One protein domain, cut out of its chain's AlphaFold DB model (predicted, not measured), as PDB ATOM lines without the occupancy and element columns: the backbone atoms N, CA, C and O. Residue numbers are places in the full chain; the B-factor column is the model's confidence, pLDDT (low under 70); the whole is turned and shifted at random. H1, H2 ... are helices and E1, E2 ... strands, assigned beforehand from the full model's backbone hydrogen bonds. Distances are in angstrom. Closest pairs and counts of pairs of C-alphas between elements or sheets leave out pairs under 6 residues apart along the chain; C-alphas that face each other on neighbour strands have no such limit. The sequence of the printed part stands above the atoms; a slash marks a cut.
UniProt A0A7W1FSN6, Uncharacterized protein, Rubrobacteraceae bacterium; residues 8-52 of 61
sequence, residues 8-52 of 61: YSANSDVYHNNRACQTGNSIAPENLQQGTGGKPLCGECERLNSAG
ATOM      1  N   TYR A   8     -43.725  22.457 -36.738       95.44
ATOM      2  CA  TYR A   8     -43.611  22.186 -35.311       95.44
ATOM      3  C   TYR A   8     -42.845  20.886 -35.069       95.44
ATOM      4  O   TYR A   8     -42.616  20.104 -35.993       95.44
ATOM      5  N   SER A   9     -42.421  20.665 -33.824       95.56
ATOM      6  CA  SER A   9     -41.851  19.382 -33.414       95.56
ATOM      7  C   SER A   9     -42.937  18.477 -32.847       95.56
ATOM      8  O   SER A   9     -43.726  18.927 -32.017       95.56
ATOM      9  N   ALA A  10     -42.920  17.189 -33.197       95.12
ATOM     10  CA  ALA A  10     -43.766  16.160 -32.586       95.12
ATOM     11  C   ALA A  10     -43.710  16.164 -31.046       95.12
ATOM     12  O   ALA A  10     -44.693  15.818 -30.397       95.12
ATOM     13  N   ASN A  11     -42.580  16.605 -30.482       94.69
ATOM     14  CA  ASN A  11     -42.301  16.602 -29.047       94.69
ATOM     15  C   ASN A  11     -42.305  18.011 -28.420       94.69
ATOM     16  O   ASN A  11     -41.772  18.186 -27.329       94.69
ATOM     17  N   SER A  12     -42.841  19.026 -29.108       93.25
ATOM     18  CA  SER A  12     -42.918  20.404 -28.603       93.25
ATOM     19  C   SER A  12     -44.353  20.911 -28.590       93.25
ATOM     20  O   SER A  12     -45.176  20.508 -29.412       93.25
ATOM     21  N   ASP A  13     -44.643  21.849 -27.694       96.25
ATOM     22  CA  ASP A  13     -45.947  22.503 -27.558       96.25
ATOM     23  C   ASP A  13     -46.040  23.839 -28.291       96.25
ATOM     24  O   ASP A  13     -47.012  24.563 -28.119       96.25
ATOM     25  N   VAL A  14     -45.066  24.164 -29.142       97.38
ATOM     26  CA  VAL A  14     -45.084  25.368 -29.979       97.38
ATOM     27  C   VAL A  14     -44.921  25.032 -31.455       97.38
ATOM     28  O   VAL A  14     -44.330  24.008 -31.809       97.38
ATOM     29  N   TYR A  15     -45.400  25.924 -32.318       96.06
ATOM     30  CA  TYR A  15     -45.016  25.948 -33.725       96.06
ATOM     31  C   TYR A  15     -44.055  27.099 -34.019       96.06
ATOM     32  O   TYR A  15     -43.923  28.067 -33.271       96.06
ATOM     33  N   HIS A  16     -43.397  26.988 -35.157       95.44
ATOM     34  CA  HIS A  16     -42.408  27.900 -35.682       95.44
ATOM     35  C   HIS A  16     -42.850  28.359 -37.068       95.44
ATOM     36  O   HIS A  16     -43.385  27.585 -37.862       95.44
ATOM     37  N   ASN A  17     -42.639  29.633 -37.368       92.88
ATOM     38  CA  ASN A  17     -42.893  30.196 -38.694       92.88
ATOM     39  C   ASN A  17     -41.776  31.131 -39.162       92.88
ATOM     40  O   ASN A  17     -41.881  31.700 -40.240       92.88
ATOM     41  N   ASN A  18     -40.717  31.313 -38.370       91.19
ATOM     42  CA  ASN A  18     -39.623  32.218 -38.691       91.19
ATOM     43  C   ASN A  18     -38.339  31.427 -38.913       91.19
ATOM     44  O   ASN A  18     -37.885  30.712 -38.020       91.19
ATOM     45  N   ARG A  19     -37.745  31.561 -40.100       88.44
ATOM     46  CA  ARG A  19     -36.580  30.763 -40.533       88.44
ATOM     47  C   ARG A  19     -35.320  31.083 -39.730       88.44
ATOM     48  O   ARG A  19     -34.377  30.302 -39.731       88.44
ATOM     49  N   ALA A  20     -35.301  32.233 -39.059       89.38
ATOM     50  CA  ALA A  20     -34.224  32.627 -38.164       89.38
ATOM     51  C   ALA A  20     -34.376  32.038 -36.746       89.38
ATOM     52  O   ALA A  20     -33.493  32.250 -35.921       89.38
ATOM     53  N   CYS A  21     -35.456  31.302 -36.452       92.31
ATOM     54  CA  CYS A  21     -35.664  30.674 -35.149       92.31
ATOM     55  C   CYS A  21     -34.683  29.522 -34.938       92.31
ATOM     56  O   CYS A  21     -34.793  28.470 -35.571       92.31
ATOM     57  N   GLN A  22     -33.743  29.706 -34.015       93.75
ATOM     58  CA  GLN A  22     -32.758  28.690 -33.655       93.75
ATOM     59  C   GLN A  22     -33.449  27.452 -33.086       93.75
ATOM     60  O   GLN A  22     -33.160  26.344 -33.527       93.75
ATOM     61  N   THR A  23     -34.429  27.649 -32.201       93.31
ATOM     62  CA  THR A  23     -35.190  26.549 -31.587       93.31
ATOM     63  C   THR A  23     -35.868  25.675 -32.644       93.31
ATOM     64  O   THR A  23     -35.748  24.453 -32.617       93.31
ATOM     65  N   GLY A  24     -36.539  26.304 -33.613       92.75
ATOM     66  CA  GLY A  24     -37.222  25.608 -34.702       92.75
ATOM     67  C   GLY A  24     -36.261  24.935 -35.681       92.75
ATOM     68  O   GLY A  24     -36.598  23.890 -36.233       92.75
ATOM     69  N   ASN A  25     -35.068  25.502 -35.877       91.62
ATOM     70  CA  ASN A  25     -34.025  24.938 -36.736       91.62
ATOM     71  C   ASN A  25     -33.250  23.787 -36.070       91.62
ATOM     72  O   ASN A  25     -32.624  22.995 -36.769       91.62
ATOM     73  N   SER A  26     -33.295  23.669 -34.740       94.06
ATOM     74  CA  SER A  26     -32.709  22.549 -33.989       94.06
ATOM     75  C   SER A  26     -33.618  21.316 -33.905       94.06
ATOM     76  O   SER A  26     -33.228  20.316 -33.306       94.06
ATOM     77  N   ILE A  27     -34.821  21.356 -34.492       93.44
ATOM     78  CA  ILE A  27     -35.725  20.202 -34.528       93.44
ATOM     79  C   ILE A  27     -35.121  19.116 -35.419       93.44
ATOM     80  O   ILE A  27     -34.883  19.329 -36.609       93.44
ATOM     81  N   ALA A  28     -34.919  17.933 -34.841       92.81
ATOM     82  CA  ALA A  28     -34.445  16.775 -35.583       92.81
ATOM     83  C   ALA A  28     -35.442  16.405 -36.707       92.81
ATOM     84  O   ALA A  28     -36.655  16.450 -36.460       92.81
ATOM     85  N   PRO A  29     -34.982  16.059 -37.926       91.94
ATOM     86  CA  PRO A  29     -35.852  15.828 -39.083       91.94
ATOM     87  C   PRO A  29     -36.981  14.821 -38.841       91.94
ATOM     88  O   PRO A  29     -38.085  15.009 -39.344       91.94
ATOM     89  N   GLU A  30     -36.734  13.789 -38.036       94.06
ATOM     90  CA  GLU A  30     -37.707  12.764 -37.652       94.06
ATOM     91  C   GLU A  30     -38.857  13.297 -36.787       94.06
ATOM     92  O   GLU A  30     -39.932  12.704 -36.749       94.06
ATOM     93  N   ASN A  31     -38.651  14.431 -36.118       94.44
ATOM     94  CA  ASN A  31     -39.654  15.086 -35.287       94.44
ATOM     95  C   ASN A  31     -40.300  16.285 -35.987       94.44
ATOM     96  O   ASN A  31     -41.196  16.900 -35.411       94.44
ATOM     97  N   LEU A  32     -39.851  16.655 -37.187       93.75
ATOM     98  CA  LEU A  32     -40.332  17.830 -37.900       93.75
ATOM     99  C   LEU A  32     -41.675  17.552 -38.581       93.75
ATOM    100  O   LEU A  32     -41.781  16.689 -39.449       93.75
ATOM    101  N   GLN A  33     -42.689  18.345 -38.250       94.12
ATOM    102  CA  GLN A  33     -44.015  18.269 -38.854       94.12
ATOM    103  C   GLN A  33     -44.410  19.614 -39.466       94.12
ATOM    104  O   GLN A  33     -44.051  20.670 -38.948       94.12
ATOM    105  N   GLN A  34     -45.135  19.584 -40.584       93.38
ATOM    106  CA  GLN A  34     -45.631  20.793 -41.249       93.38
ATOM    107  C   GLN A  34     -46.945  21.278 -40.616       93.38
ATOM    108  O   GLN A  34     -47.727  20.490 -40.084       93.38
ATOM    109  N   GLY A  35     -47.199  22.580 -40.717       92.00
ATOM    110  CA  GLY A  35     -48.361  23.251 -40.143       92.00
ATOM    111  C   GLY A  35     -48.129  23.760 -38.720       92.00
ATOM    112  O   GLY A  35     -47.019  23.744 -38.193       92.00
ATOM    113  N   THR A  36     -49.195  24.260 -38.097       94.00
ATOM    114  CA  THR A  36     -49.147  24.807 -36.730       94.00
ATOM    115  C   THR A  36     -49.408  23.748 -35.662       94.00
ATOM    116  O   THR A  36     -49.165  23.993 -34.487       94.00
ATOM    117  N   GLY A  37     -49.969  22.591 -36.034       92.25
ATOM    118  CA  GLY A  37     -50.397  21.560 -35.082       92.25
ATOM    119  C   GLY A  37     -51.433  22.043 -34.056       92.25
ATOM    120  O   GLY A  37     -51.581  21.412 -33.015       92.25
ATOM    121  N   GLY A  38     -52.096  23.186 -34.299       94.56
ATOM    122  CA  GLY A  38     -52.957  23.853 -33.310       94.56
ATOM    123  C   GLY A  38     -52.203  24.404 -32.093       94.56
ATOM    124  O   GLY A  38     -52.823  24.726 -31.081       94.56
ATOM    125  N   LYS A  39     -50.872  24.487 -32.170       94.62
ATOM    126  CA  LYS A  39     -49.999  24.915 -31.078       94.62
ATOM    127  C   LYS A  39     -49.864  26.443 -31.050       94.62
ATOM    128  O   LYS A  39     -50.053  27.091 -32.083       94.62
ATOM    129  N   PRO A  40     -49.536  27.046 -29.896       97.25
ATOM    130  CA  PRO A  40     -49.128  28.446 -29.819       97.25
ATOM    131  C   PRO A  40     -47.821  28.712 -30.578       97.25
ATOM    132  O   PRO A  40     -47.016  27.809 -30.817       97.25
ATOM    133  N   LEU A  41     -47.603  29.971 -30.965       96.00
ATOM    134  CA  LEU A  41     -46.374  30.388 -31.635       96.00
ATOM    135  C   LEU A  41     -45.198  30.346 -30.650       96.00
ATOM    136  O   LEU A  41     -45.323  30.697 -29.481       96.00
ATOM    137  N   CYS A  42     -44.033  29.918 -31.126       97.12
ATOM    138  CA  CYS A  42     -42.797  29.973 -30.360       97.12
ATOM    139  C   CYS A  42     -42.439  31.428 -30.011       97.12
ATOM    140  O   CYS A  42     -42.364  32.271 -30.905       97.12
ATOM    141  N   GLY A  43     -42.114  31.713 -28.745       96.75
ATOM    142  CA  GLY A  43     -41.745  33.065 -28.302       96.75
ATOM    143  C   GLY A  43     -40.510  33.651 -29.009       96.75
ATOM    144  O   GLY A  43     -40.408  34.861 -29.206       96.75
ATOM    145  N   GLU A  44     -39.578  32.806 -29.469       94.75
ATOM    146  CA  GLU A  44     -38.465  33.259 -30.314       94.75
ATOM    147  C   GLU A  44     -38.970  33.728 -31.686       94.75
ATOM    148  O   GLU A  44     -38.566  34.791 -32.158       94.75
ATOM    149  N   CYS A  45     -39.888  32.976 -32.305       94.06
ATOM    150  CA  CYS A  45     -40.531  33.386 -33.550       94.06
ATOM    151  C   CYS A  45     -41.337  34.673 -33.364       94.06
ATOM    152  O   CYS A  45     -41.235  35.548 -34.216       94.06
ATOM    153  N   GLU A  46     -42.078  34.831 -32.263       94.38
ATOM    154  CA  GLU A  46     -42.779  36.085 -31.943       94.38
ATOM    155  C   GLU A  46     -41.812  37.273 -31.941       94.38
ATOM    156  O   GLU A  46     -42.009  38.236 -32.684       94.38
ATOM    157  N   ARG A  47     -40.710  37.167 -31.190       93.12
ATOM    158  CA  ARG A  47     -39.701  38.229 -31.097       93.12
ATOM    159  C   ARG A  47     -39.045  38.533 -32.446       93.12
ATOM    160  O   ARG A  47     -38.823  39.698 -32.771       93.12
ATOM    161  N   LEU A  48     -38.722  37.501 -33.226       91.06
ATOM    162  CA  LEU A  48     -38.125  37.657 -34.553       91.06
ATOM    163  C   LEU A  48     -39.108  38.295 -35.542       91.06
ATOM    164  O   LEU A  48     -38.699  39.154 -36.318       91.06
ATOM    165  N   ASN A  49     -40.390  37.932 -35.486       88.50
ATOM    166  CA  ASN A  49     -41.433  38.525 -36.322       88.50
ATOM    167  C   ASN A  49     -41.612  40.017 -35.988       88.50
ATOM    168  O   ASN A  49     -41.671  40.841 -36.898       88.50
ATOM    169  N   SER A  50     -41.610  40.387 -34.701       88.69
ATOM    170  CA  SER A  50     -41.683  41.793 -34.268       88.69
ATOM    171  C   SER A  50     -40.445  42.617 -34.636       88.69
ATOM    172  O   SER A  50     -40.555  43.819 -34.851       88.69
ATOM    173  N   ALA A  51     -39.271  41.989 -34.731       86.38
ATOM    174  CA  ALA A  51     -38.024  42.647 -35.122       86.38
ATOM    175  C   ALA A  51     -37.861  42.819 -36.649       86.38
ATOM    176  O   ALA A  51     -36.815  43.284 -37.097       86.38
ATOM    177  N   GLY A  52     -38.860  42.428 -37.453       73.62
ATOM    178  CA  GLY A  52     -38.777  42.458 -38.917       73.62
ATOM    179  C   GLY A  52     -37.958  41.310 -39.516       73.62
ATOM    180  O   GLY A  52     -37.478  41.411 -40.644       73.62
TER     181      GLY A  52
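AT A GLANCE: This is residues 8 to 52 of the 61 residues of an uncharacterized protein of Rubrobacteraceae bacterium (UniProt A0A7W1FSN6). You will find little regular structure here: a body built mostly of loops, with the short helix H2 at one end, the short strand E1 toward the other, and the one-turn helix H1 on a side between them. Residues 8 to 9 pair antiparallel with 32 to 33 of E1. The printed part has 45 residues, 15 of them in named elements, in the order H1, E1, H2, mostly helix. It is compact, with a radius of gyration of the C-alphas of 9.8 A, and only just elongated, spanning 30 by 20 by 13 A.

IN THESE COORDINATES: Start at C-alpha 8, (-43.611, 22.186, -35.311); residues 8 to 21 hold no named element. H1 is residues 22 to 25, 5.0 A long, from C-alpha 22 at (-32.758, 28.690, -33.655). E1 is residues 32 to 34, 6.9 A. H2, residues 43 to 50, runs 10.6 A to C-alpha 50 at (-41.683, 41.793, -34.268).

HOW THE PARTS SIT: Look at Thr 23 and Glu 44: their C-alphas, the closest of H1 and H2, are 7.6 A apart, and the helices are close but not clearly touching. E1 is apart from H1 and from H2, and pairs with no named strand. In H2 every O i to N i+4 pair is within hydrogen-bond range; H1 is too short for one, and its one O i to N i+3 pair is within range.

THE WHOLE: The C-alphas of Glu 30 and Ala 51 are the two farthest apart, 30.0 A. The printed part has no cut, both links are short, and no printed residue is under 70 in pLDDT.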